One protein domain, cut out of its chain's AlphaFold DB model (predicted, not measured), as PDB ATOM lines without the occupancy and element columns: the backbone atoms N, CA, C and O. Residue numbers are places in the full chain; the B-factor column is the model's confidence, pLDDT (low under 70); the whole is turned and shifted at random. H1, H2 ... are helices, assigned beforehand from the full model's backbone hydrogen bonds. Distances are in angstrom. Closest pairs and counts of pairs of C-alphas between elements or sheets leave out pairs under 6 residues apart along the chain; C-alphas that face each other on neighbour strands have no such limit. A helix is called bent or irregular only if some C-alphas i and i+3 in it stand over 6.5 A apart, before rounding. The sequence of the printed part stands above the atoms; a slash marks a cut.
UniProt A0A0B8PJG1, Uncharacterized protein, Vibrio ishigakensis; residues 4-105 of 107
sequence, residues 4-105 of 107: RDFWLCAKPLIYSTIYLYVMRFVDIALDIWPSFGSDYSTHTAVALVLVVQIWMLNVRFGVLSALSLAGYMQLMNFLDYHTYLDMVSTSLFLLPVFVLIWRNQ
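What this domain is: This is residues 4 to 105 of the 107 residues of an uncharacterized protein of Vibrio ishigakensis (UniProt A0A0B8PJG1). H1, H2 and H3 lie side by side in a row, alternating in direction, and the bent H4 crosses one face of it, over H2 to H1. The printed part has 102 residues, four named helices in that order and no named strand: all helix, compact, radius of gyration of the C-alphas 13.9 A, spans 44 by 29 by 16 A.

How they stand to each other: Start at H1, residues 4 to 30, a hairpin with H2, residues 42 to 57: C-alphas 16 and 49, their closest, are 6.3 A apart. Next, H2 and H3, residues 59 to 78, form a hairpin; C-alphas 55 and 62, their closest, are 3.6 A apart. H4, residues 84 to 103, assigned as one helix by its hydrogen bonds, is bent: C-alphas 93 and 96 are 7.0 A apart. H4a, residues 84 to 93, touches H2 at residues 44 to 48 alone, closest at C-alphas 44 and 87, 5.9 A. H4b, residues 96 to 103, touches H1 at residues 12 to 16 alone, closest at C-alphas 12 and 102, 5.2 A. Every O i to N i+4 pair is within hydrogen-bond range in H2, H4a and H4b, 21 of 23 in H1, 15 of 16 in H3.

Where its parts are: Find C-alpha 4 at (96.489, -42.124, 12.644); H1 runs 39.1 A, H2 23.1 A, H3 28.5 A, H4a 13.9 A, and H4b 10.5 A to C-alpha 103 at (109.989, -36.757, 5.265).

The domain as a whole: The printed part has no cut; the link from H1 to H2 is long, and no printed residue is under 70 in pLDDT.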
ATOM      1  N   ARG A   4      95.338 -42.000  13.549       70.06
ATOM      2  CA  ARG A   4      96.489 -42.124  12.644       70.06
ATOM      3  C   ARG A   4      97.134 -40.773  12.300       70.06
ATOM      4  O   ARG A   4      98.357 -40.681  12.283       70.06
ATOM      5  N   ASP A   5      96.332 -39.726  12.107       77.00
ATOM      6  CA  ASP A   5      96.811 -38.383  11.748       77.00
ATOM      7  C   ASP A   5      97.549 -37.719  12.912       77.00
ATOM      8  O   ASP A   5      98.540 -37.013  12.717       77.00
ATOM      9  N   PHE A   6      97.103 -38.003  14.140       80.75
ATOM     10  CA  PHE A   6      97.770 -37.542  15.354       80.75
ATOM     11  C   PHE A   6      99.211 -38.064  15.431       80.75
ATOM     12  O   PHE A   6     100.148 -37.283  15.589       80.75
ATOM     13  N   TRP A   7      99.411 -39.374  15.256       82.50
ATOM     14  CA  TRP A   7     100.741 -39.984  15.353       82.50
ATOM     15  C   TRP A   7     101.678 -39.584  14.213       82.50
ATOM     16  O   TRP A   7     102.880 -39.466  14.445       82.50
ATOM     17  N   LEU A   8     101.149 -39.329  13.013       83.06
ATOM     18  CA  LEU A   8     101.932 -38.789  11.895       83.06
ATOM     19  C   LEU A   8     102.516 -37.405  12.218       83.06
ATOM     20  O   LEU A   8     103.621 -37.091  11.785       83.06
ATOM     21  N   CYS A   9     101.810 -36.602  13.018       85.69
ATOM     22  CA  CYS A   9     102.275 -35.281  13.436       85.69
ATOM     23  C   CYS A   9     103.150 -35.325  14.697       85.69
ATOM     24  O   CYS A   9     104.101 -34.553  14.801       85.69
ATOM     25  N   ALA A  10     102.842 -36.211  15.648       91.44
ATOM     26  CA  ALA A  10     103.522 -36.280  16.941       91.44
ATOM     27  C   ALA A  10     104.924 -36.902  16.851       91.44
ATOM     28  O   ALA A  10     105.859 -36.402  17.473       91.44
ATOM     29  N   LYS A  11     105.101 -37.964  16.054       94.00
ATOM     30  CA  LYS A  11     106.399 -38.638  15.873       94.00
ATOM     31  C   LYS A  11     107.541 -37.700  15.453       94.00
ATOM     32  O   LYS A  11     108.557 -37.696  16.146       94.00
ATOM     33  N   PRO A  12     107.423 -36.895  14.376       94.56
ATOM     34  CA  PRO A  12     108.533 -36.052  13.942       94.56
ATOM     35  C   PRO A  12     108.871 -34.972  14.971       94.56
ATOM     36  O   PRO A  12     110.048 -34.666  15.156       94.56
ATOM     37  N   LEU A  13     107.872 -34.457  15.695       95.44
ATOM     38  CA  LEU A  13     108.077 -33.517  16.793       95.44
ATOM     39  C   LEU A  13     108.899 -34.156  17.925       95.44
ATOM     40  O   LEU A  13     109.901 -33.588  18.359       95.44
ATOM     41  N   ILE A  14     108.514 -35.361  18.362       96.69
ATOM     42  CA  ILE A  14     109.211 -36.116  19.414       96.69
ATOM     43  C   ILE A  14     110.648 -36.431  18.989       96.69
ATOM     44  O   ILE A  14     111.581 -36.120  19.725       96.69
ATOM     45  N   TYR A  15     110.847 -37.000  17.799       97.19
ATOM     46  CA  TYR A  15     112.180 -37.374  17.323       97.19
ATOM     47  C   TYR A  15     113.101 -36.166  17.147       97.19
ATOM     48  O   TYR A  15     114.259 -36.230  17.551       97.19
ATOM     49  N   SER A  16     112.593 -35.051  16.617       97.44
ATOM     50  CA  SER A  16     113.380 -33.819  16.472       97.44
ATOM     51  C   SER A  16     113.760 -33.228  17.834       97.44
ATOM     52  O   SER A  16     114.884 -32.765  18.017       97.44
ATOM     53  N   THR A  17     112.856 -33.311  18.817       97.69
ATOM     54  CA  THR A  17     113.113 -32.857  20.194       97.69
ATOM     55  C   THR A  17     114.149 -33.733  20.893       97.69
ATOM     56  O   THR A  17     115.052 -33.220  21.540       97.69
ATOM     57  N   ILE A  18     114.074 -35.056  20.743       98.06
ATOM     58  CA  ILE A  18     115.099 -35.960  21.280       98.06
ATOM     59  C   ILE A  18     116.452 -35.652  20.630       98.06
ATOM     60  O   ILE A  18     117.449 -35.490  21.331       98.06
ATOM     61  N   TYR A  19     116.479 -35.514  19.302       98.00
ATOM     62  CA  TYR A  19     117.706 -35.263  18.556       98.00
ATOM     63  C   TYR A  19     118.411 -33.976  19.000       98.00
ATOM     64  O   TYR A  19     119.614 -34.009  19.240       98.00
ATOM     65  N   LEU A  20     117.692 -32.862  19.183       97.69
ATOM     66  CA  LEU A  20     118.331 -31.600  19.580       97.69
ATOM     67  C   LEU A  20     119.006 -31.680  20.956       97.69
ATOM     68  O   LEU A  20     120.061 -31.079  21.148       97.69
ATOM     69  N   TYR A  21     118.424 -32.415  21.908       97.81
ATOM     70  CA  TYR A  21     119.012 -32.569  23.241       97.81
ATOM     71  C   TYR A  21     120.177 -33.554  23.240       97.81
ATOM     72  O   TYR A  21     121.168 -33.315  23.927       97.81
ATOM     73  N   VAL A  22     120.102 -34.614  22.429       97.88
ATOM     74  CA  VAL A  22     121.255 -35.489  22.177       97.88
ATOM     75  C   VAL A  22     122.406 -34.673  21.595       97.88
ATOM     76  O   VAL A  22     123.526 -34.779  22.081       97.88
ATOM     77  N   MET A  23     122.139 -33.803  20.620       97.12
ATOM     78  CA  MET A  23     123.186 -32.975  20.023       97.12
ATOM     79  C   MET A  23     123.740 -31.925  20.982       97.12
ATOM     80  O   MET A  23     124.947 -31.721  20.984       97.12
ATOM     81  N   ARG A  24     122.913 -31.329  21.850       96.75
ATOM     82  CA  ARG A  24     123.410 -30.469  22.936       96.75
ATOM     83  C   ARG A  24     124.339 -31.233  23.881       96.75
ATOM     84  O   ARG A  24     125.354 -30.694  24.300       96.75
ATOM     85  N   PHE A  25     124.009 -32.478  24.221       97.56
ATOM     86  CA  PHE A  25     124.877 -33.311  25.053       97.56
ATOM     87  C   PHE A  25     126.198 -33.645  24.349       97.56
ATOM     88  O   PHE A  25     127.256 -33.570  24.966       97.56
ATOM     89  N   VAL A  26     126.146 -33.975  23.056       96.81
ATOM     90  CA  VAL A  26     127.338 -34.223  22.231       96.81
ATOM     91  C   VAL A  26     128.212 -32.974  22.133       96.81
ATOM     92  O   VAL A  26     129.424 -33.088  22.266       96.81
ATOM     93  N   ASP A  27     127.612 -31.800  21.939       96.62
ATOM     94  CA  ASP A  27     128.327 -30.524  21.921       96.62
ATOM     95  C   ASP A  27     129.067 -30.279  23.240       96.62
ATOM     96  O   ASP A  27     130.267 -30.050  23.216       96.62
ATOM     97  N   ILE A  28     128.403 -30.456  24.387       94.94
ATOM     98  CA  ILE A  28     129.041 -30.336  25.710       94.94
ATOM     99  C   ILE A  28     130.182 -31.353  25.894       94.94
ATOM    100  O   ILE A  28     131.168 -31.061  26.559       94.94
ATOM    101  N   ALA A  29     130.047 -32.564  25.349       96.88
ATOM    102  CA  ALA A  29     131.053 -33.614  25.506       96.88
ATOM    103  C   ALA A  29     132.281 -33.435  24.597       96.88
ATOM    104  O   ALA A  29     133.344 -33.973  24.907       96.88
ATOM    105  N   LEU A  30     132.124 -32.750  23.461       96.50
ATOM    106  CA  LEU A  30     133.144 -32.629  22.415       96.50
ATOM    107  C   LEU A  30     133.588 -31.183  22.154       96.50
ATOM    108  O   LEU A  30     134.448 -30.976  21.300       96.50
ATOM    109  N   ASP A  31     132.998 -30.208  22.847       95.19
ATOM    110  CA  ASP A  31     133.229 -28.772  22.679       95.19
ATOM    111  C   ASP A  31     133.125 -28.319  21.212       95.19
ATOM    112  O   ASP A  31     133.950 -27.551  20.714       95.19
ATOM    113  N   ILE A  32     132.103 -28.790  20.485       94.50
ATOM    114  CA  ILE A  32     131.982 -28.543  19.040       94.50
ATOM    115  C   ILE A  32     131.810 -27.048  18.763       94.50
ATOM    116  O   ILE A  32     132.613 -26.475  18.028       94.50
ATOM    117  N   TRP A  33     130.796 -26.405  19.340       95.88
ATOM    118  CA  TRP A  33     130.561 -24.965  19.199       95.88
ATOM    119  C   TRP A  33     131.671 -24.123  19.848       95.88
ATOM    120  O   TRP A  33     132.196 -23.219  19.182       95.88
ATOM    121  N   PRO A  34     132.120 -24.447  21.078       95.19
ATOM    122  CA  PRO A  34     133.251 -23.759  21.692       95.19
ATOM    123  C   PRO A  34     134.546 -23.813  20.868       95.19
ATOM    124  O   PRO A  34     135.308 -22.846  20.889       95.19
ATOM    125  N   SER A  35     134.786 -24.873  20.083       94.31
ATOM    126  CA  SER A  35     136.006 -25.017  19.266       94.31
ATOM    127  C   SER A  35     136.208 -23.905  18.228       94.31
ATOM    128  O   SER A  35     137.342 -23.641  17.827       94.31
ATOM    129  N   PHE A  36     135.134 -23.222  17.818       92.50
ATOM    130  CA  PHE A  36     135.182 -22.058  16.928       92.50
ATOM    131  C   PHE A  36     134.659 -20.771  17.589       92.50
ATOM    132  O   PHE A  36     134.325 -19.812  16.892       92.50
ATOM    133  N   GLY A  37     134.624 -20.726  18.926       92.12
ATOM    134  CA  GLY A  37     134.270 -19.533  19.703       92.12
ATOM    135  C   GLY A  37     132.775 -19.201  19.721       92.12
ATOM    136  O   GLY A  37     132.418 -18.029  19.821       92.12
ATOM    137  N   SER A  38     131.912 -20.209  19.593       94.06
ATOM    138  CA  SER A  38     130.448 -20.084  19.587       94.06
ATOM    139  C   SER A  38     129.825 -20.938  20.702       94.06
ATOM    140  O   SER A  38     130.515 -21.727  21.345       94.06
ATOM    141  N   ASP A  39     128.518 -20.808  20.929       94.69
ATOM    142  CA  ASP A  39     127.726 -21.668  21.820       94.69
ATOM    143  C   ASP A  39     126.517 -22.240  21.067       94.69
ATOM    144  O   ASP A  39     125.862 -21.558  20.276       94.69
ATOM    145  N   TYR A  40     126.194 -23.506  21.310       96.31
ATOM    146  CA  TYR A  40     125.004 -24.132  20.751       96.31
ATOM    147  C   TYR A  40     123.739 -23.473  21.323       96.31
ATOM    148  O   TYR A  40     123.479 -23.502  22.524       96.31
ATOM    149  N   SER A  41     122.858 -22.942  20.478       97.62
ATOM    150  CA  SER A  41     121.665 -22.246  20.968       97.62
ATOM    151  C   SER A  41     120.477 -23.192  21.166       97.62
ATOM    152  O   SER A  41     119.702 -23.457  20.244       97.62
ATOM    153  N   THR A  42     120.265 -23.658  22.402       97.25
ATOM    154  CA  THR A  42     119.119 -24.533  22.736       97.25
ATOM    155  C   THR A  42     117.772 -23.840  22.485       97.25
ATOM    156  O   THR A  42     116.833 -24.468  21.995       97.25
ATOM    157  N   HIS A  43     117.686 -22.531  22.742       97.38
ATOM    158  CA  HIS A  43     116.504 -21.721  22.434       97.38
ATOM    159  C   HIS A  43     116.163 -21.746  20.942       97.38
ATOM    160  O   HIS A  43     115.018 -22.005  20.559       97.38
ATOM    161  N   THR A  44     117.176 -21.537  20.098       98.00
ATOM    162  CA  THR A  44     117.033 -21.607  18.644       98.00
ATOM    163  C   THR A  44     116.651 -23.011  18.191       98.00
ATOM    164  O   THR A  44     115.738 -23.162  17.384       98.00
ATOM    165  N   ALA A  45     117.295 -24.045  18.739       98.19
ATOM    166  CA  ALA A  45     117.031 -25.437  18.393       98.19
ATOM    167  C   ALA A  45     115.569 -25.839  18.657       98.19
ATOM    168  O   ALA A  45     114.915 -26.408  17.780       98.19
ATOM    169  N   VAL A  46     115.030 -25.505  19.833       98.25
ATOM    170  CA  VAL A  46     113.632 -25.795  20.195       98.25
ATOM    171  C   VAL A  46     112.659 -25.010  19.315       98.25
ATOM    172  O   VAL A  46     111.700 -25.583  18.794       98.25
ATOM    173  N   ALA A  47     112.906 -23.715  19.101       98.25
ATOM    174  CA  ALA A  47     112.062 -22.903  18.229       98.25
ATOM    175  C   ALA A  47     112.058 -23.443  16.787       98.25
ATOM    176  O   ALA A  47     111.004 -23.522  16.155       98.25
ATOM    177  N   LEU A  48     113.208 -23.902  16.290       98.38
ATOM    178  CA  LEU A  48     113.340 -24.485  14.959       98.38
ATOM    179  C   LEU A  48     112.534 -25.781  14.796       98.38
ATOM    180  O   LEU A  48     111.906 -25.959  13.754       98.38
ATOM    181  N   VAL A  49     112.482 -26.650  15.816       98.12
ATOM    182  CA  VAL A  49     111.612 -27.843  15.801       98.12
ATOM    183  C   VAL A  49     110.157 -27.453  15.531       98.12
ATOM    184  O   VAL A  49     109.501 -28.056  14.677       98.12
ATOM    185  N   LEU A  50     109.656 -26.418  16.213       97.62
ATOM    186  CA  LEU A  50     108.286 -25.933  16.035       97.62
ATOM    187  C   LEU A  50     108.077 -25.307  14.653       97.62
ATOM    188  O   LEU A  50     107.071 -25.587  14.000       97.62
ATOM    189  N   VAL A  51     109.028 -24.498  14.178       97.81
ATOM    190  CA  VAL A  51     108.956 -23.876  12.847       97.81
ATOM    191  C   VAL A  51     108.892 -24.934  11.752       97.81
ATOM    192  O   VAL A  51     107.990 -24.871  10.916       97.81
ATOM    193  N   VAL A  52     109.785 -25.929  11.777       97.19
ATOM    194  CA  VAL A  52     109.798 -27.026  10.797       97.19
ATOM    195  C   VAL A  52     108.496 -27.819  10.867       97.19
ATOM    196  O   VAL A  52     107.896 -28.094   9.828       97.19
ATOM    197  N   GLN A  53     108.004 -28.130  12.070       95.62
ATOM    198  CA  GLN A  53     106.728 -28.823  12.243       95.62
ATOM    199  C   GLN A  53     105.572 -28.059  11.585       95.62
ATOM    200  O   GLN A  53     104.808 -28.637  10.811       95.62
ATOM    201  N   ILE A  54     105.445 -26.761  11.869       96.06
ATOM    202  CA  ILE A  54     104.386 -25.912  11.311       96.06
ATOM    203  C   ILE A  54     104.532 -25.815   9.790       96.06
ATOM    204  O   ILE A  54     103.544 -25.968   9.073       96.06
ATOM    205  N   TRP A  55     105.756 -25.628   9.290       96.19
ATOM    206  CA  TRP A  55     106.037 -25.516   7.860       96.19
ATOM    207  C   TRP A  55     105.618 -26.764   7.084       96.19
ATOM    208  O   TRP A  55     104.976 -26.664   6.037       96.19
ATOM    209  N   MET A  56     105.941 -27.946   7.608       93.94
ATOM    210  CA  MET A  56     105.641 -29.222   6.956       93.94
ATOM    211  C   MET A  56     104.149 -29.584   6.982       93.94
ATOM    212  O   MET A  56     103.697 -30.370   6.139       93.94
ATOM    213  N   LEU A  57     103.387 -29.011   7.921       92.56
ATOM    214  CA  LEU A  57     101.929 -29.129   7.997       92.56
ATOM    215  C   LEU A  57     101.214 -28.109   7.103       92.56
ATOM    216  O   LEU A  57     100.228 -28.450   6.454       92.56
ATOM    217  N   ASN A  58     101.685 -26.861   7.070       94.00
ATOM    218  CA  ASN A  58     101.090 -25.793   6.277       94.00
ATOM    219  C   ASN A  58     102.118 -24.698   5.949       94.00
ATOM    220  O   ASN A  58     102.515 -23.922   6.815       94.00
ATOM    221  N   VAL A  59     102.469 -24.570   4.667       93.31
ATOM    222  CA  VAL A  59     103.491 -23.619   4.194       93.31
ATOM    223  C   VAL A  59     103.150 -22.163   4.529       93.31
ATOM    224  O   VAL A  59     104.041 -21.404   4.900       93.31
ATOM    225  N   ARG A  60     101.873 -21.756   4.463       94.12
ATOM    226  CA  ARG A  60     101.465 -20.372   4.773       94.12
ATOM    227  C   ARG A  60     101.767 -20.018   6.228       94.12
ATOM    228  O   ARG A  60     102.303 -18.947   6.495       94.12
ATOM    229  N   PHE A  61     101.444 -20.916   7.159       96.06
ATOM    230  CA  PHE A  61     101.796 -20.733   8.568       96.06
ATOM    231  C   PHE A  61     103.289 -20.968   8.829       96.06
ATOM    232  O   PHE A  61     103.836 -20.354   9.739       96.06
ATOM    233  N   GLY A  62     103.954 -21.778   8.003       96.12
ATOM    234  CA  GLY A  62     105.405 -21.963   8.010       96.12
ATOM    235  C   GLY A  62     106.175 -20.670   7.765       96.12
ATOM    236  O   GLY A  62     107.114 -20.362   8.490       96.12
ATOM    237  N   VAL A  63     105.763 -19.869   6.780       97.06
ATOM    238  CA  VAL A  63     106.409 -18.571   6.515       97.06
ATOM    239  C   VAL A  63     106.273 -17.643   7.722       97.06
ATOM    240  O   VAL A  63     107.250 -17.025   8.138       97.06
ATOM    241  N   LEU A  64     105.084 -17.586   8.330       97.94
ATOM    242  CA  LEU A  64     104.854 -16.777   9.529       97.94
ATOM    243  C   LEU A  64     105.681 -17.270  10.726       97.94
ATOM    244  O   LEU A  64     106.250 -16.454  11.449       97.94
ATOM    245  N   SER A  65     105.794 -18.586  10.924       97.56
ATOM    246  CA  SER A  65     106.608 -19.144  12.007       97.56
ATOM    247  C   SER A  65     108.105 -18.909  11.776       97.56
ATOM    248  O   SER A  65     108.810 -18.554  12.719       97.56
ATOM    249  N   ALA A  66     108.597 -18.986  10.537       97.44
ATOM    250  CA  ALA A  66     109.980 -18.646  10.202       97.44
ATOM    251  C   ALA A  66     110.299 -17.164  10.476       97.44
ATOM    252  O   ALA A  66     111.346 -16.856  11.043       97.44
ATOM    253  N   LEU A  67     109.377 -16.248  10.156       98.00
ATOM    254  CA  LEU A  67     109.515 -14.833  10.524       98.00
ATOM    255  C   LEU A  67     109.538 -14.644  12.046       98.00
ATOM    256  O   LEU A  67     110.326 -13.847  12.553       98.00
ATOM    257  N   SER A  68     108.728 -15.407  12.787       97.88
ATOM    258  CA  SER A  68     108.753 -15.366  14.254       97.88
ATOM    259  C   SER A  68     110.085 -15.855  14.834       97.88
ATOM    260  O   SER A  68     110.571 -15.273  15.798       97.88
ATOM    261  N   LEU A  69     110.722 -16.857  14.214       98.19
ATOM    262  CA  LEU A  69     112.059 -17.316  14.598       98.19
ATOM    263  C   LEU A  69     113.118 -16.244  14.338       98.19
ATOM    264  O   LEU A  69     113.945 -16.009  15.210       98.19
ATOM    265  N   ALA A  70     113.066 -15.555  13.195       98.12
ATOM    266  CA  ALA A  70     113.974 -14.440  12.919       98.12
ATOM    267  C   ALA A  70     113.819 -13.312  13.956       98.12
ATOM    268  O   ALA A  70     114.813 -12.808  14.477       98.12
ATOM    269  N   GLY A  71     112.579 -12.967  14.322       98.31
ATOM    270  CA  GLY A  71     112.305 -12.017  15.404       98.31
ATOM    271  C   GLY A  71     112.812 -12.500  16.766       98.31
ATOM    272  O   GLY A  71     113.372 -11.717  17.530       98.31
ATOM    273  N   TYR A  72     112.678 -13.794  17.062       98.31
ATOM    274  CA  TYR A  72     113.184 -14.374  18.304       98.31
ATOM    275  C   TYR A  72     114.717 -14.382  18.359       98.31
ATOM    276  O   TYR A  72     115.285 -14.048  19.394       98.31
ATOM    277  N   MET A  73     115.392 -14.677  17.243       98.12
ATOM    278  CA  MET A  73     116.847 -14.562  17.128       98.12
ATOM    279  C   MET A  73     117.313 -13.123  17.359       98.12
ATOM    280  O   MET A  73     118.218 -12.888  18.156       98.12
ATOM    281  N   GLN A  74     116.655 -12.147  16.729       98.31
ATOM    282  CA  GLN A  74     116.948 -10.731  16.949       98.31
ATOM    283  C   GLN A  74     116.790 -10.341  18.426       98.31
ATOM    284  O   GLN A  74     117.620  -9.606  18.958       98.31
ATOM    285  N   LEU A  75     115.746 -10.839  19.094       98.31
ATOM    286  CA  LEU A  75     115.514 -10.591  20.514       98.31
ATOM    287  C   LEU A  75     116.597 -11.232  21.394       98.31
ATOM    288  O   LEU A  75     117.095 -10.582  22.305       98.31
ATOM    289  N   MET A  76     116.981 -12.482  21.124       98.06
ATOM    290  CA  MET A  76     118.044 -13.166  21.868       98.06
ATOM    291  C   MET A  76     119.394 -12.470  21.718       98.06
ATOM    292  O   MET A  76     120.130 -12.373  22.695       98.06
ATOM    293  N   ASN A  77     119.695 -11.951  20.526       97.81
ATOM    294  CA  ASN A  77     120.896 -11.158  20.316       97.81
ATOM    295  C   ASN A  77     120.828  -9.804  21.029       97.81
ATOM    296  O   ASN A  77     121.797  -9.409  21.657       97.81
ATOM    297  N   PHE A  78     119.681  -9.122  20.981       98.00
ATOM    298  CA  PHE A  78     119.486  -7.846  21.675       98.00
ATOM    299  C   PHE A  78     119.609  -7.964  23.202       98.00
ATOM    300  O   PHE A  78     120.029  -7.021  23.860       98.00
ATOM    301  N   LEU A  79     119.225  -9.112  23.763       97.75
ATOM    302  CA  LEU A  79     119.332  -9.405  25.194       97.75
ATOM    303  C   LEU A  79     120.674 -10.052  25.582       97.75
ATOM    304  O   LEU A  79     120.786 -10.544  26.701       97.75
ATOM    305  N   ASP A  80     121.652 -10.093  24.670       95.75
ATOM    306  CA  ASP A  80     122.977 -10.696  24.873       95.75
ATOM    307  C   ASP A  80     122.946 -12.170  25.341       95.75
ATOM    308  O   ASP A  80     123.871 -12.649  25.996       95.75
ATOM    309  N   TYR A  81     121.896 -12.924  24.986       94.75
ATOM    310  CA  TYR A  81     121.821 -14.362  25.280       94.75
ATOM    311  C   TYR A  81     122.661 -15.200  24.316       94.75
ATOM    312  O   TYR A  81     123.302 -16.156  24.737       94.75
ATOM    313  N   HIS A  82     122.615 -14.876  23.021       96.38
ATOM    314  CA  HIS A  82     123.340 -15.596  21.974       96.38
ATOM    315  C   HIS A  82     123.755 -14.659  20.840       96.38
ATOM    316  O   HIS A  82     123.062 -13.696  20.493       96.38
ATOM    317  N   THR A  83     124.872 -14.982  20.200       96.81
ATOM    318  CA  THR A  83     125.319 -14.311  18.980       96.81
ATOM    319  C   THR A  83     124.566 -14.834  17.753       96.81
ATOM    320  O   THR A  83     123.975 -15.917  17.761       96.81
ATOM    321  N   TYR A  84     124.605 -14.097  16.639       97.06
ATOM    322  CA  TYR A  84     124.093 -14.635  15.372       97.06
ATOM    323  C   TYR A  84     124.839 -15.890  14.922       97.06
ATOM    324  O   TYR A  84     124.220 -16.764  14.319       97.06
ATOM    325  N   LEU A  85     126.135 -16.002  15.232       97.06
ATOM    326  CA  LEU A  85     126.920 -17.186  14.904       97.06
ATOM    327  C   LEU A  85     126.349 -18.419  15.610       97.06
ATOM    328  O   LEU A  85     126.083 -19.412  14.936       97.06
ATOM    329  N   ASP A  86     126.057 -18.315  16.908       96.56
ATOM    330  CA  ASP A  86     125.437 -19.370  17.722       96.56
ATOM    331  C   ASP A  86     124.136 -19.863  17.086       96.56
ATOM    332  O   ASP A  86     123.948 -21.048  16.799       96.56
ATOM    333  N   MET A  87     123.228 -18.929  16.803       98.06
ATOM    334  CA  MET A  87     121.870 -19.235  16.358       98.06
ATOM    335  C   MET A  87     121.826 -19.742  14.910       98.06
ATOM    336  O   MET A  87     121.112 -20.704  14.600       98.06
ATOM    337  N   VAL A  88     122.598 -19.127  14.007       97.75
ATOM    338  CA  VAL A  88     122.630 -19.508  12.588       97.75
ATOM    339  C   VAL A  88     123.346 -20.841  12.408       97.75
ATOM    340  O   VAL A  88     122.814 -21.708  11.716       97.75
ATOM    341  N   SER A  89     124.493 -21.058  13.059       97.31
ATOM    342  CA  SER A  89     125.209 -22.341  12.984       97.31
ATOM    343  C   SER A  89     124.375 -23.489  13.564       97.31
ATOM    344  O   SER A  89     124.239 -24.528  12.914       97.31
ATOM    345  N   THR A  90     123.713 -23.276  14.711       97.44
ATOM    346  CA  THR A  90     122.774 -24.245  15.304       97.44
ATOM    347  C   THR A  90     121.644 -24.581  14.330       97.44
ATOM    348  O   THR A  90     121.329 -25.752  14.109       97.44
ATOM    349  N   SER A  91     121.052 -23.566  13.693       97.94
ATOM    350  CA  SER A  91     119.959 -23.773  12.738       97.94
ATOM    351  C   SER A  91     120.400 -24.529  11.489       97.94
ATOM    352  O   SER A  91     119.726 -25.471  11.080       97.94
ATOM    353  N   LEU A  92     121.531 -24.143  10.893       97.44
ATOM    354  CA  LEU A  92     122.072 -24.784   9.694       97.44
ATOM    355  C   LEU A  92     122.418 -26.253   9.942       97.44
ATOM    356  O   LEU A  92     122.185 -27.089   9.070       97.44
ATOM    357  N   PHE A  93     122.926 -26.572  11.132       97.31
ATOM    358  CA  PHE A  93     123.246 -27.938  11.518       97.31
ATOM    359  C   PHE A  93     121.992 -28.812  11.708       97.31
ATOM    360  O   PHE A  93     121.931 -29.933  11.201       97.31
ATOM    361  N   LEU A  94     120.967 -28.313  12.407       98.00
ATOM    362  CA  LEU A  94     119.788 -29.110  12.778       98.00
ATOM    363  C   LEU A  94     118.718 -29.203  11.682       98.00
ATOM    364  O   LEU A  94     118.077 -30.247  11.530       98.00
ATOM    365  N   LEU A  95     118.514 -28.127  10.912       97.75
ATOM    366  CA  LEU A  95     117.466 -28.029   9.892       97.75
ATOM    367  C   LEU A  95     117.407 -29.229   8.927       97.75
ATOM    368  O   LEU A  95     116.310 -29.776   8.761       97.75
ATOM    369  N   PRO A  96     118.511 -29.683   8.292       97.44
ATOM    370  CA  PRO A  96     118.440 -30.798   7.350       97.44
ATOM    371  C   PRO A  96     117.952 -32.087   8.020       97.44
ATOM    372  O   PRO A  96     117.149 -32.816   7.437       97.44
ATOM    373  N   VAL A  97     118.369 -32.344   9.262       97.31
ATOM    374  CA  VAL A  97     117.963 -33.536  10.014       97.31
ATOM    375  C   VAL A  97     116.481 -33.478  10.371       97.31
ATOM    376  O   VAL A  97     115.768 -34.457  10.158       97.31
ATOM    377  N   PHE A  98     115.979 -32.332  10.835       97.12
ATOM    378  CA  PHE A  98     114.554 -32.172  11.143       97.12
ATOM    379  C   PHE A  98     113.671 -32.373   9.906       97.12
ATOM    380  O   PHE A  98     112.649 -33.059   9.975       97.12
ATOM    381  N   VAL A  99     114.088 -31.849   8.749       95.88
ATOM    382  CA  VAL A  99     113.381 -32.070   7.479       95.88
ATOM    383  C   VAL A  99     113.393 -33.553   7.090       95.88
ATOM    384  O   VAL A  99     112.357 -34.081   6.683       95.88
ATOM    385  N   LEU A 100     114.526 -34.249   7.238       96.31
ATOM    386  CA  LEU A 100     114.635 -35.687   6.959       96.31
ATOM    387  C   LEU A 100     113.742 -36.528   7.878       96.31
ATOM    388  O   LEU A 100     113.005 -37.383   7.386       96.31
ATOM    389  N   ILE A 101     113.750 -36.246   9.187       95.44
ATOM    390  CA  ILE A 101     112.874 -36.898  10.170       95.44
ATOM    391  C   ILE A 101     111.422 -36.803   9.711       95.44
ATOM    392  O   ILE A 101     110.718 -37.811   9.702       95.44
ATOM    393  N   TRP A 102     110.987 -35.613   9.291       93.44
ATOM    394  CA  TRP A 102     109.618 -35.369   8.851       93.44
ATOM    395  C   TRP A 102     109.285 -36.111   7.550       93.44
ATOM    396  O   TRP A 102     108.245 -36.765   7.454       93.44
ATOM    397  N   ARG A 103     110.174 -36.058   6.551       90.81
ATOM    398  CA  ARG A 103     109.989 -36.757   5.265       90.81
ATOM    399  C   ARG A 103     109.835 -38.266   5.449       90.81
ATOM    400  O   ARG A 103     108.985 -38.855   4.790       90.81
ATOM    401  N   ASN A 104     110.570 -38.855   6.388       90.12
ATOM    402  CA  ASN A 104     110.507 -40.285   6.688       90.12
ATOM    403  C   ASN A 104     109.203 -40.726   7.380       90.12
ATOM    404  O   ASN A 104     108.978 -41.922   7.506       90.12
ATOM    405  N   GLN A 105     108.340 -39.805   7.828       82.12
ATOM    406  CA  GLN A 105     107.020 -40.151   8.385       82.12
ATOM    407  C   GLN A 105     105.905 -40.181   7.330       82.12
ATOM    408  O   GLN A 105     104.811 -40.655   7.621       82.12
TER     409      GLN A 105